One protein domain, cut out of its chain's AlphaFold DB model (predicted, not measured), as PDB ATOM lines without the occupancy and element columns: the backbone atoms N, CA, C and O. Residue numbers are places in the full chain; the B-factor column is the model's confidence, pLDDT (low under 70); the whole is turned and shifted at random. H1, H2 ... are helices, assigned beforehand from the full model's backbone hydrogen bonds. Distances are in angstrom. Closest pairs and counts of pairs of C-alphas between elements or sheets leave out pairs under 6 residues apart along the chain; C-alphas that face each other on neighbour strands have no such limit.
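Overview. This is residues 178 to 271 of the 285 residues of an uncharacterized protein of Bacteroidetes bacterium (UniProt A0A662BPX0). Three helices, H3, H4 and H5, make a small triangular cluster with H4 next to both others, while the long H1 meets H4 and reaches out to one end of the longest span, and the short H2 sits beside the inner end of H1. The printed part has 94 residues with five named helices, H1 to H5, and no named strand; its class is all helix, and the packing is mostly crossed. It is compact, with a radius of gyration of the C-alphas of 12.5 A and spans of 38 by 27 by 23 A.

Along the chain. H1, residues 178 to 194, begins at C-alpha 178 (-49.852, 20.062, -41.404) and is 24.2 A long. H2 is residues 204 to 211, 10.3 A; H3 is residues 220 to 231, 15.7 A; H4 is residues 237 to 250, 19.9 A. H5, residues 258 to 269, 15.8 A, ends at C-alpha 269 (-58.893, 51.567, -30.735).

Arrangement. H4 is the hub, touching three helices. H1 touches it at a steep tilt of 40 degrees, opposite ways, C-alphas 189 and 250 closest at 5.4 A. H3 and H4 form a hairpin, C-alphas 231 and 240 closest at 6.1 A, at a shallow tilt of 33 degrees, only just short of steep. H5 touches H4 at a steep tilt of 54 degrees, C-alphas 241 and 262 closest at 5.6 A. H1 and H2 only just touch, with 3 pairs of C-alphas within 8 A, the closest Leu 193 and Ser 211 at 6.6 A. H1 and H5 are apart. In H1 to H5 every O i to N i+4 pair is within hydrogen-bond range.

Size, cuts and confidence. The farthest C-alphas, Thr 180 and Lys 271, are 39.1 A apart. The printed part has no cut and no long link. Residue 189 and residues 192 to 202 have pLDDT under 70.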
ATOM      1  N   PHE A 178     -49.583  19.101 -42.476       84.19
ATOM      2  CA  PHE A 178     -49.852  20.062 -41.404       84.19
ATOM      3  C   PHE A 178     -48.579  20.588 -40.739       84.19
ATOM      4  O   PHE A 178     -48.416  21.801 -40.589       84.19
ATOM      5  N   LYS A 179     -47.637  19.705 -40.386       86.25
ATOM      6  CA  LYS A 179     -46.342  20.119 -39.813       86.25
ATOM      7  C   LYS A 179     -45.590  21.066 -40.754       86.25
ATOM      8  O   LYS A 179     -45.020  22.067 -40.313       86.25
ATOM      9  N   THR A 180     -45.614  20.774 -42.052       88.31
ATOM     10  CA  THR A 180     -44.951  21.586 -43.082       88.31
ATOM     11  C   THR A 180     -45.661  22.922 -43.291       88.31
ATOM     12  O   THR A 180     -45.008  23.963 -43.340       88.31
ATOM     13  N   TYR A 181     -46.992  22.916 -43.326       86.38
ATOM     14  CA  TYR A 181     -47.835  24.103 -43.389       86.38
ATOM     15  C   TYR A 181     -47.562  25.057 -42.223       86.38
ATOM     16  O   TYR A 181     -47.259  26.227 -42.453       86.38
ATOM     17  N   VAL A 182     -47.565  24.556 -40.982       81.00
ATOM     18  CA  VAL A 182     -47.258  25.360 -39.786       81.00
ATOM     19  C   VAL A 182     -45.857  25.965 -39.882       81.00
ATOM     20  O   VAL A 182     -45.671  27.141 -39.569       81.00
ATOM     21  N   ARG A 183     -44.867  25.200 -40.358       84.75
ATOM     22  CA  ARG A 183     -43.500  25.701 -40.567       84.75
ATOM     23  C   ARG A 183     -43.448  26.815 -41.618       84.75
ATOM     24  O   ARG A 183     -42.805  27.833 -41.381       84.75
ATOM     25  N   ASN A 184     -44.112  26.635 -42.759       82.69
ATOM     26  CA  ASN A 184     -44.159  27.632 -43.835       82.69
ATOM     27  C   ASN A 184     -44.841  28.917 -43.369       82.69
ATOM     28  O   ASN A 184     -44.344  30.012 -43.613       82.69
ATOM     29  N   ILE A 185     -45.931  28.770 -42.622       79.25
ATOM     30  CA  ILE A 185     -46.630  29.881 -42.002       79.25
ATOM     31  C   ILE A 185     -45.730  30.652 -41.039       79.25
ATOM     32  O   ILE A 185     -45.679  31.877 -41.118       79.25
ATOM     33  N   LYS A 186     -45.007  29.955 -40.156       74.81
ATOM     34  CA  LYS A 186     -44.069  30.603 -39.231       74.81
ATOM     35  C   LYS A 186     -43.018  31.408 -39.983       74.81
ATOM     36  O   LYS A 186     -42.839  32.572 -39.662       74.81
ATOM     37  N   LYS A 187     -42.415  30.843 -41.035       78.38
ATOM     38  CA  LYS A 187     -41.436  31.550 -41.879       78.38
ATOM     39  C   LYS A 187     -42.014  32.798 -42.550       78.38
ATOM     40  O   LYS A 187     -41.334  33.819 -42.624       78.38
ATOM     41  N   ASP A 188     -43.241  32.726 -43.061       74.81
ATOM     42  CA  ASP A 188     -43.914  33.894 -43.640       74.81
ATOM     43  C   ASP A 188     -44.125  34.979 -42.579       74.81
ATOM     44  O   ASP A 188     -43.848  36.151 -42.830       74.81
ATOM     45  N   PHE A 189     -44.542  34.587 -41.373       69.62
ATOM     46  CA  PHE A 189     -44.715  35.531 -40.277       69.62
ATOM     47  C   PHE A 189     -43.397  36.097 -39.755       69.62
ATOM     48  O   PHE A 189     -43.349  37.290 -39.491       69.62
ATOM     49  N   GLU A 190     -42.316  35.320 -39.689       71.00
ATOM     50  CA  GLU A 190     -40.969  35.823 -39.367       71.00
ATOM     51  C   GLU A 190     -40.529  36.901 -40.352       71.00
ATOM     52  O   GLU A 190     -40.006  37.938 -39.953       71.00
ATOM     53  N   LYS A 191     -40.770  36.690 -41.651       73.69
ATOM     54  CA  LYS A 191     -40.475  37.699 -42.675       73.69
ATOM     55  C   LYS A 191     -41.312  38.958 -42.485       73.69
ATOM     56  O   LYS A 191     -40.796  40.060 -42.663       73.69
ATOM     57  N   ASP A 192     -42.587  38.806 -42.143       67.44
ATOM     58  CA  ASP A 192     -43.461  39.946 -41.878       67.44
ATOM     59  C   ASP A 192     -43.061  40.687 -40.593       67.44
ATOM     60  O   ASP A 192     -43.087  41.916 -40.588       67.44
ATOM     61  N   LEU A 193     -42.630  39.976 -39.546       65.38
ATOM     62  CA  LEU A 193     -42.106  40.556 -38.306       65.38
ATOM     63  C   LEU A 193     -40.775  41.285 -38.529       65.38
ATOM     64  O   LEU A 193     -40.609  42.397 -38.042       65.38
ATOM     65  N   LYS A 194     -39.876  40.759 -39.365       69.12
ATOM     66  CA  LYS A 194     -38.649  41.478 -39.757       69.12
ATOM     67  C   LYS A 194     -38.936  42.773 -40.514       69.12
ATOM     68  O   LYS A 194     -38.292  43.787 -40.297       69.12
ATOM     69  N   LYS A 195     -39.975  42.800 -41.354       64.81
ATOM     70  CA  LYS A 195     -40.442  44.055 -41.984       64.81
ATOM     71  C   LYS A 195     -41.053  45.036 -40.980       64.81
ATOM     72  O   LYS A 195     -41.240  46.207 -41.297       64.81
ATOM     73  N   ILE A 196     -41.423  44.546 -39.803       59.62
ATOM     74  CA  ILE A 196     -41.976  45.326 -38.703       59.62
ATOM     75  C   ILE A 196     -40.856  45.904 -37.819       59.62
ATOM     76  O   ILE A 196     -41.159  46.873 -37.137       59.62
ATOM     77  N   GLU A 197     -39.596  45.440 -37.888       52.81
ATOM     78  CA  GLU A 197     -38.435  45.846 -37.048       52.81
ATOM     79  C   GLU A 197     -38.035  47.344 -37.100       52.81
ATOM     80  O   GLU A 197     -37.068  47.758 -36.470       52.81
ATOM     81  N   GLY A 198     -38.815  48.207 -37.753       53.28
ATOM     82  CA  GLY A 198     -38.734  49.664 -37.586       53.28
ATOM     83  C   GLY A 198     -39.402  50.213 -36.313       53.28
ATOM     84  O   GLY A 198     -39.429  51.427 -36.132       53.28
ATOM     85  N   VAL A 199     -39.975  49.373 -35.441       51.31
ATOM     86  CA  VAL A 199     -40.592  49.822 -34.176       51.31
ATOM     87  C   VAL A 199     -39.550  49.817 -33.063       51.31
ATOM     88  O   VAL A 199     -39.437  48.846 -32.327       51.31
ATOM     89  N   LYS A 200     -38.787  50.902 -32.920       50.47
ATOM     90  CA  LYS A 200     -38.085  51.178 -31.660       50.47
ATOM     91  C   LYS A 200     -39.038  51.943 -30.746       50.47
ATOM     92  O   LYS A 200     -39.121  53.164 -30.823       50.47
ATOM     93  N   GLY A 201     -39.808  51.223 -29.933       56.41
ATOM     94  CA  GLY A 201     -40.416  51.815 -28.740       56.41
ATOM     95  C   GLY A 201     -39.402  51.817 -27.593       56.41
ATOM     96  O   GLY A 201     -38.534  50.948 -27.561       56.41
ATOM     97  N   ASN A 202     -39.537  52.728 -26.625       61.81
ATOM     98  CA  ASN A 202     -38.729  52.737 -25.387       61.81
ATOM     99  C   ASN A 202     -39.072  51.576 -24.417       61.81
ATOM    100  O   ASN A 202     -38.711  51.625 -23.247       61.81
ATOM    101  N   ASP A 203     -39.827  50.571 -24.868       77.25
ATOM    102  CA  ASP A 203     -40.321  49.455 -24.059       77.25
ATOM    103  C   ASP A 203     -39.674  48.153 -24.555       77.25
ATOM    104  O   ASP A 203     -40.098  47.567 -25.556       77.25
ATOM    105  N   ASP A 204     -38.624  47.711 -23.859       79.38
ATOM    106  CA  ASP A 204     -37.854  46.510 -24.210       79.38
ATOM    107  C   ASP A 204     -38.729  45.249 -24.250       79.38
ATOM    108  O   ASP A 204     -38.538  44.383 -25.106       79.38
ATOM    109  N   ARG A 205     -39.754  45.165 -23.391       79.62
ATOM    110  CA  ARG A 205     -40.687  44.028 -23.365       79.62
ATOM    111  C   ARG A 205     -41.603  44.024 -24.583       79.62
ATOM    112  O   ARG A 205     -41.871  42.959 -25.141       79.62
ATOM    113  N   LEU A 206     -42.072  45.195 -25.018       81.12
ATOM    114  CA  LEU A 206     -42.821  45.328 -26.270       81.12
ATOM    115  C   LEU A 206     -41.965  44.887 -27.461       81.12
ATOM    116  O   LEU A 206     -42.440  44.116 -28.298       81.12
ATOM    117  N   ASN A 207     -40.711  45.339 -27.515       78.81
ATOM    118  CA  ASN A 207     -39.785  44.987 -28.587       78.81
ATOM    119  C   ASN A 207     -39.516  43.474 -28.607       78.81
ATOM    120  O   ASN A 207     -39.645  42.858 -29.663       78.81
ATOM    121  N   ALA A 208     -39.261  42.858 -27.450       81.38
ATOM    122  CA  ALA A 208     -39.008  41.422 -27.325       81.38
ATOM    123  C   ALA A 208     -40.246  40.549 -27.643       81.38
ATOM    124  O   ALA A 208     -40.132  39.464 -28.218       81.38
ATOM    125  N   LEU A 209     -41.462  41.025 -27.341       83.00
ATOM    126  CA  LEU A 209     -42.705  40.371 -27.777       83.00
ATOM    127  C   LEU A 209     -42.909  40.460 -29.293       83.00
ATOM    128  O   LEU A 209     -43.363  39.494 -29.912       83.00
ATOM    129  N   MET A 210     -42.618  41.620 -29.885       80.31
ATOM    130  CA  MET A 210     -42.816  41.876 -31.312       80.31
ATOM    131  C   MET A 210     -41.731  41.241 -32.185       80.31
ATOM    132  O   MET A 210     -42.033  40.836 -33.305       80.31
ATOM    133  N   SER A 211     -40.504  41.101 -31.678       73.44
ATOM    134  CA  SER A 211     -39.413  40.371 -32.334       73.44
ATOM    135  C   SER A 211     -39.609  38.853 -32.277       73.44
ATOM    136  O   SER A 211     -39.026  38.119 -33.074       73.44
ATOM    137  N   GLY A 212     -40.451  38.372 -31.356       73.19
ATOM    138  CA  GLY A 212     -40.655  36.947 -31.125       73.19
ATOM    139  C   GLY A 212     -39.615  36.306 -30.203       73.19
ATOM    140  O   GLY A 212     -39.629  35.083 -30.050       73.19
ATOM    141  N   GLU A 213     -38.742  37.109 -29.591       80.62
ATOM    142  CA  GLU A 213     -37.810  36.675 -28.549       80.62
ATOM    143  C   GLU A 213     -38.568  36.095 -27.346       80.62
ATOM    144  O   GLU A 213     -38.258  34.994 -26.885       80.62
ATOM    145  N   LEU A 214     -39.636  36.774 -26.913       81.56
ATOM    146  CA  LEU A 214     -40.525  36.286 -25.860       81.56
ATOM    147  C   LEU A 214     -41.640  35.423 -26.457       81.56
ATOM    148  O   LEU A 214     -42.510  35.900 -27.193       81.56
ATOM    149  N   LYS A 215     -41.631  34.130 -26.114       77.38
ATOM    150  CA  LYS A 215     -42.611  33.156 -26.611       77.38
ATOM    151  C   LYS A 215     -43.829  33.086 -25.703       77.38
ATOM    152  O   LYS A 215     -43.750  32.670 -24.551       77.38
ATOM    153  N   VAL A 216     -45.001  33.359 -26.269       81.44
ATOM    154  CA  VAL A 216     -46.269  33.289 -25.532       81.44
ATOM    155  C   VAL A 216     -46.910  31.912 -25.710       81.44
ATOM    156  O   VAL A 216     -47.523  31.610 -26.741       81.44
ATOM    157  N   ARG A 217     -46.771  31.047 -24.695       70.31
ATOM    158  CA  ARG A 217     -47.378  29.703 -24.704       70.31
ATOM    159  C   ARG A 217     -48.898  29.761 -24.551       70.31
ATOM    160  O   ARG A 217     -49.601  29.170 -25.373       70.31
ATOM    161  N   ASP A 218     -49.399  30.515 -23.577       76.19
ATOM    162  CA  ASP A 218     -50.828  30.687 -23.287       76.19
ATOM    163  C   ASP A 218     -51.181  32.175 -23.084       76.19
ATOM    164  O   ASP A 218     -50.293  33.019 -23.042       76.19
ATOM    165  N   GLY A 219     -52.466  32.534 -23.051       85.06
ATOM    166  CA  GLY A 219     -52.898  33.921 -22.841       85.06
ATOM    167  C   GLY A 219     -52.718  34.826 -24.063       85.06
ATOM    168  O   GLY A 219     -52.720  36.048 -23.933       85.06
ATOM    169  N   LYS A 220     -52.612  34.259 -25.274       89.12
ATOM    170  CA  LYS A 220     -52.364  35.011 -26.524       89.12
ATOM    171  C   LYS A 220     -53.353  36.153 -26.757       89.12
ATOM    172  O   LYS A 220     -52.969  37.185 -27.289       89.12
ATOM    173  N   GLU A 221     -54.614  35.990 -26.359       90.69
ATOM    174  CA  GLU A 221     -55.608  37.069 -26.448       90.69
ATOM    175  C   GLU A 221     -55.350  38.205 -25.450       90.69
ATOM    176  O   GLU A 221     -55.558  39.368 -25.787       90.69
ATOM    177  N   ARG A 222     -54.852  37.894 -24.249       90.75
ATOM    178  CA  ARG A 222     -54.499  38.893 -23.230       90.75
ATOM    179  C   ARG A 222     -53.233  39.658 -23.604       90.75
ATOM    180  O   ARG A 222     -53.182  40.872 -23.411       90.75
ATOM    181  N   VAL A 223     -52.251  38.976 -24.196       92.12
ATOM    182  CA  VAL A 223     -51.059  39.631 -24.751       92.12
ATOM    183  C   VAL A 223     -51.418  40.434 -26.004       92.12
ATOM    184  O   VAL A 223     -50.967  41.563 -26.149       92.12
ATOM    185  N   MET A 224     -52.308  39.932 -26.868       94.00
ATOM    186  CA  MET A 224     -52.853  40.712 -27.987       94.00
ATOM    187  C   MET A 224     -53.506  42.006 -27.502       94.00
ATOM    188  O   MET A 224     -53.258  43.059 -28.079       94.00
ATOM    189  N   PHE A 225     -54.324  41.939 -26.450       94.44
ATOM    190  CA  PHE A 225     -54.939  43.117 -25.845       94.44
ATOM    191  C   PHE A 225     -53.882  44.145 -25.411       94.44
ATOM    192  O   PHE A 225     -53.974  45.304 -25.814       94.44
ATOM    193  N   TYR A 226     -52.835  43.716 -24.699       93.06
ATOM    194  CA  TYR A 226     -51.696  44.574 -24.349       93.06
ATOM    195  C   TYR A 226     -51.038  45.209 -25.581       93.06
ATOM    196  O   TYR A 226     -50.903  46.432 -25.664       93.06
ATOM    197  N   LEU A 227     -50.687  44.389 -26.575       92.81
ATOM    198  CA  LEU A 227     -50.008  44.844 -27.787       92.81
ATOM    199  C   LEU A 227     -50.848  45.848 -28.579       92.81
ATOM    200  O   LEU A 227     -50.298  46.812 -29.099       92.81
ATOM    201  N   ILE A 228     -52.172  45.676 -28.654       95.06
ATOM    202  CA  ILE A 228     -53.056  46.641 -29.324       95.06
ATOM    203  C   ILE A 228     -52.934  48.016 -28.670       95.06
ATOM    204  O   ILE A 228     -52.827  49.021 -29.375       95.06
ATOM    205  N   HIS A 229     -52.948  48.065 -27.338       93.31
ATOM    206  CA  HIS A 229     -52.889  49.322 -26.605       93.31
ATOM    207  C   HIS A 229     -51.519  49.992 -26.676       93.31
ATOM    208  O   HIS A 229     -51.477  51.210 -26.806       93.31
ATOM    209  N   LYS A 230     -50.427  49.223 -26.681       90.56
ATOM    210  CA  LYS A 230     -49.079  49.774 -26.867       90.56
ATOM    211  C   LYS A 230     -48.815  50.229 -28.301       90.56
ATOM    212  O   LYS A 230     -48.283  51.308 -28.522       90.56
ATOM    213  N   LEU A 231     -49.216  49.440 -29.299       90.69
ATOM    214  CA  LEU A 231     -48.908  49.738 -30.701       90.69
ATOM    215  C   LEU A 231     -49.749  50.878 -31.278       90.69
ATOM    216  O   LEU A 231     -49.276  51.572 -32.172       90.69
ATOM    217  N   LYS A 232     -50.980  51.094 -30.801       93.31
ATOM    218  CA  LYS A 232     -51.829  52.183 -31.316       93.31
ATOM    219  C   LYS A 232     -51.363  53.583 -30.920       93.31
ATOM    220  O   LYS A 232     -51.808  54.551 -31.522       93.31
ATOM    221  N   GLU A 233     -50.502  53.689 -29.910       88.62
ATOM    222  CA  GLU A 233     -49.838  54.945 -29.543       88.62
ATOM    223  C   GLU A 233     -48.690  55.274 -30.510       88.62
ATOM    224  O   GLU A 233     -48.277  56.423 -30.611       88.62
ATOM    225  N   LEU A 234     -48.205  54.271 -31.252       86.75
ATOM    226  CA  LEU A 234     -47.018  54.357 -32.106       86.75
ATOM    227  C   LEU A 234     -47.343  54.290 -33.606       86.75
ATOM    228  O   LEU A 234     -46.517  54.670 -34.435       86.75
ATOM    229  N   HIS A 235     -48.512  53.763 -33.981       88.38
ATOM    230  CA  HIS A 235     -48.822  53.406 -35.365       88.38
ATOM    231  C   HIS A 235     -50.266  53.697 -35.765       88.38
ATOM    232  O   HIS A 235     -51.180  53.710 -34.941       88.38
ATOM    233  N   ALA A 236     -50.476  53.838 -37.076       92.81
ATOM    234  CA  ALA A 236     -51.799  53.936 -37.671       92.81
ATOM    235  C   ALA A 236     -52.597  52.626 -37.526       92.81
ATOM    236  O   ALA A 236     -52.044  51.534 -37.383       92.81
ATOM    237  N   TYR A 237     -53.924  52.735 -37.609       93.94
ATOM    238  CA  TYR A 237     -54.862  51.627 -37.399       93.94
ATOM    239  C   TYR A 237     -54.546  50.380 -38.232       93.94
ATOM    240  O   TYR A 237     -54.418  49.283 -37.683       93.94
ATOM    241  N   ASP A 238     -54.377  50.537 -39.545       91.00
ATOM    242  CA  ASP A 238     -54.137  49.399 -40.433       91.00
ATOM    243  C   ASP A 238     -52.776  48.733 -40.179       91.00
ATOM    244  O   ASP A 238     -52.658  47.506 -40.292       91.00
ATOM    245  N   ASP A 239     -51.776  49.505 -39.747       87.69
ATOM    246  CA  ASP A 239     -50.469  48.977 -39.360       87.69
ATOM    247  C   ASP A 239     -50.552  48.159 -38.075       87.69
ATOM    248  O   ASP A 239     -49.970  47.074 -38.007       87.69
ATOM    249  N   VAL A 240     -51.322  48.609 -37.080       91.38
ATOM    250  CA  VAL A 240     -51.575  47.826 -35.860       91.38
ATOM    251  C   VAL A 240     -52.298  46.528 -36.203       91.38
ATOM    252  O   VAL A 240     -51.875  45.461 -35.759       91.38
ATOM    253  N   VAL A 241     -53.337  46.574 -37.045       92.94
ATOM    254  CA  VAL A 241     -54.042  45.362 -37.497       92.94
ATOM    255  C   VAL A 241     -53.071  44.384 -38.152       92.94
ATOM    256  O   VAL A 241     -53.094  43.190 -37.833       92.94
ATOM    257  N   LYS A 242     -52.199  44.867 -39.043       87.31
ATOM    258  CA  LYS A 242     -51.189  44.040 -39.711       87.31
ATOM    259  C   LYS A 242     -50.199  43.442 -38.705       87.31
ATOM    260  O   LYS A 242     -50.029  42.225 -38.701       87.31
ATOM    261  N   LYS A 243     -49.612  44.266 -37.830       88.00
ATOM    262  CA  LYS A 243     -48.629  43.855 -36.812       88.00
ATOM    263  C   LYS A 243     -49.202  42.811 -35.851       88.00
ATOM    264  O   LYS A 243     -48.594  41.760 -35.667       88.00
ATOM    265  N   ILE A 244     -50.401  43.046 -35.315       92.12
ATOM    266  CA  ILE A 244     -51.082  42.115 -34.403       92.12
ATOM    267  C   ILE A 244     -51.441  40.804 -35.103       92.12
ATOM    268  O   ILE A 244     -51.276  39.734 -34.518       92.12
ATOM    269  N   THR A 245     -51.907  40.869 -36.355       89.44
ATOM    270  CA  THR A 245     -52.210  39.664 -37.141       89.44
ATOM    271  C   THR A 245     -50.955  38.813 -37.319       89.44
ATOM    272  O   THR A 245     -50.984  37.615 -37.038       89.44
ATOM    273  N   SER A 246     -49.842  39.426 -37.735       83.94
ATOM    274  CA  SER A 246     -48.573  38.716 -37.914       83.94
ATOM    275  C   SER A 246     -48.057  38.127 -36.601       83.94
ATOM    276  O   SER A 246     -47.727  36.944 -36.555       83.94
ATOM    277  N   TRP A 247     -48.068  38.909 -35.517       89.38
ATOM    278  CA  TRP A 247     -47.628  38.460 -34.193       89.38
ATOM    279  C   TRP A 247     -48.456  37.284 -33.651       89.38
ATOM    280  O   TRP A 247     -47.889  36.294 -33.177       89.38
ATOM    281  N   TYR A 248     -49.790  37.356 -33.742       89.25
ATOM    282  CA  TYR A 248     -50.688  36.328 -33.201       89.25
ATOM    283  C   TYR A 248     -50.415  34.969 -33.830       89.25
ATOM    284  O   TYR A 248     -50.308  33.954 -33.139       89.25
ATOM    285  N   HIS A 249     -50.277  34.959 -35.151       82.31
ATOM    286  CA  HIS A 249     -50.054  33.727 -35.873       82.31
ATOM    287  C   HIS A 249     -48.603  33.237 -35.799       82.31
ATOM    288  O   HIS A 249     -48.385  32.025 -35.761       82.31
ATOM    289  N   TYR A 250     -47.621  34.143 -35.712       81.00
ATOM    290  CA  TYR A 250     -46.232  33.780 -35.417       81.00
ATOM    291  C   TYR A 250     -46.133  32.974 -34.113       81.00
ATOM    292  O   TYR A 250     -45.540  31.893 -34.078       81.00
ATOM    293  N   ASN A 251     -46.835  33.433 -33.074       81.06
ATOM    294  CA  ASN A 251     -46.928  32.763 -31.778       81.06
ATOM    295  C   ASN A 251     -47.855  31.529 -31.782       81.06
ATOM    296  O   ASN A 251     -48.238  31.024 -30.728       81.06
ATOM    297  N   GLY A 252     -48.228  31.007 -32.956       75.81
ATOM    298  CA  GLY A 252     -49.020  29.784 -33.091       75.81
ATOM    299  C   GLY A 252     -50.513  29.962 -32.814       75.81
ATOM    300  O   GLY A 252     -51.204  28.980 -32.563       75.81
ATOM    301  N   GLY A 253     -51.033  31.189 -32.836       81.31
ATOM    302  CA  GLY A 253     -52.469  31.440 -32.852       81.31
ATOM    303  C   GLY A 253     -53.070  31.125 -34.224       81.31
ATOM    304  O   GLY A 253     -52.592  31.609 -35.243       81.31
ATOM    305  N   PHE A 254     -54.134  30.327 -34.283       78.12
ATOM    306  CA  PHE A 254     -54.820  29.991 -35.545       78.12
ATOM    307  C   PHE A 254     -56.347  30.069 -35.455       78.12
ATOM    308  O   PHE A 254     -57.015  29.954 -36.478       78.12
ATOM    309  N   LYS A 255     -56.901  30.305 -34.256       81.75
ATOM    310  CA  LYS A 255     -58.353  30.356 -34.030       81.75
ATOM    311  C   LYS A 255     -59.006  31.621 -34.593       81.75
ATOM    312  O   LYS A 255     -60.181  31.593 -34.931       81.75
ATOM    313  N   MET A 256     -58.264  32.727 -34.674       85.81
ATOM    314  CA  MET A 256     -58.779  34.002 -35.177       85.81
ATOM    315  C   MET A 256     -58.317  34.294 -36.602       85.81
ATOM    316  O   MET A 256     -57.134  34.206 -36.920       85.81
ATOM    317  N   THR A 257     -59.260  34.716 -37.436       84.06
ATOM    318  CA  THR A 257     -59.025  35.284 -38.767       84.06
ATOM    319  C   THR A 257     -58.561  36.742 -38.679       84.06
ATOM    320  O   THR A 257     -58.816  37.436 -37.691       84.06
ATOM    321  N   LYS A 258     -57.968  37.268 -39.761       85.88
ATOM    322  CA  LYS A 258     -57.613  38.697 -39.872       85.88
ATOM    323  C   LYS A 258     -58.809  39.625 -39.610       85.88
ATOM    324  O   LYS A 258     -58.633  40.679 -39.010       85.88
ATOM    325  N   SER A 259     -60.018  39.245 -40.037       86.12
ATOM    326  CA  SER A 259     -61.238  40.041 -39.823       86.12
ATOM    327  C   SER A 259     -61.634  40.108 -38.343       86.12
ATOM    328  O   SER A 259     -61.943  41.182 -37.819       86.12
ATOM    329  N   GLN A 260     -61.546  38.978 -37.633       91.75
ATOM    330  CA  GLN A 260     -61.791  38.925 -36.189       91.75
ATOM    331  C   GLN A 260     -60.746  39.741 -35.417       91.75
ATOM    332  O   GLN A 260     -61.106  40.514 -34.529       91.75
ATOM    333  N   ILE A 261     -59.468  39.649 -35.801       94.44
ATOM    334  CA  ILE A 261     -58.400  40.476 -35.221       94.44
ATOM    335  C   ILE A 261     -58.666  41.962 -35.493       94.44
ATOM    336  O   ILE A 261     -58.651  42.757 -34.559       94.44
ATOM    337  N   LYS A 262     -58.994  42.344 -36.735       95.88
ATOM    338  CA  LYS A 262     -59.355  43.726 -37.103       95.88
ATOM    339  C   LYS A 262     -60.498  44.266 -36.239       95.88
ATOM    340  O   LYS A 262     -60.423  45.397 -35.762       95.88
ATOM    341  N   SER A 263     -61.515  43.444 -35.995       94.94
ATOM    342  CA  SER A 263     -62.657  43.793 -35.141       94.94
ATOM    343  C   SER A 263     -62.238  44.018 -33.685       94.94
ATOM    344  O   SER A 263     -62.647  45.009 -33.081       94.94
ATOM    345  N   LYS A 264     -61.351  43.173 -33.133       96.12
ATOM    346  CA  LYS A 264     -60.767  43.393 -31.797       96.12
ATOM    347  C   LYS A 264     -59.952  44.690 -31.742       96.12
ATOM    348  O   LYS A 264     -60.145  45.484 -30.825       96.12
ATOM    349  N   VAL A 265     -59.101  44.953 -32.738       96.81
ATOM    350  CA  VAL A 265     -58.342  46.215 -32.815       96.81
ATOM    351  C   VAL A 265     -59.294  47.412 -32.867       96.81
ATOM    352  O   VAL A 265     -59.100  48.357 -32.111       96.81
ATOM    353  N   ALA A 266     -60.352  47.363 -33.686       96.50
ATOM    354  CA  ALA A 266     -61.360  48.426 -33.775       96.50
ATOM    355  C   ALA A 266     -62.033  48.698 -32.425       96.50
ATOM    356  O   ALA A 266     -62.120  49.849 -31.996       96.50
ATOM    357  N   TYR A 267     -62.455  47.634 -31.738       95.94
ATOM    358  CA  TYR A 267     -63.100  47.724 -30.431       95.94
ATOM    359  C   TYR A 267     -62.202  48.397 -29.380       95.94
ATOM    360  O   TYR A 267     -62.665  49.235 -28.603       95.94
ATOM    361  N   HIS A 268     -60.907  48.079 -29.381       95.94
ATOM    362  CA  HIS A 268     -59.933  48.637 -28.441       95.94
ATOM    363  C   HIS A 268     -59.323  49.975 -28.893       95.94
ATOM    364  O   HIS A 268     -58.704  50.675 -28.083       95.94
ATOM    365  N   TRP A 269     -59.521  50.379 -30.152       96.19
ATOM    366  CA  TRP A 269     -58.893  51.567 -30.735       96.19
ATOM    367  C   TRP A 269     -59.231  52.841 -29.962       96.19
ATOM    368  O   TRP A 269     -58.342  53.604 -29.585       96.19
ATOM    369  N   ARG A 270     -60.512  53.021 -29.629       90.81
ATOM    370  CA  ARG A 270     -61.025  54.223 -28.950       90.81
ATOM    371  C   ARG A 270     -60.926  54.172 -27.421       90.81
ATOM    372  O   ARG A 270     -61.209  55.167 -26.767       90.81
ATOM    373  N   LYS A 271     -60.537  53.036 -26.838       94.25
ATOM    374  CA  LYS A 271     -60.510  52.835 -25.377       94.25
ATOM    375  C   LYS A 271     -59.120  53.082 -24.804       94.25
ATOM    376  O   LYS A 271     -58.143  52.665 -25.413       94.25
TER     377      LYS A 271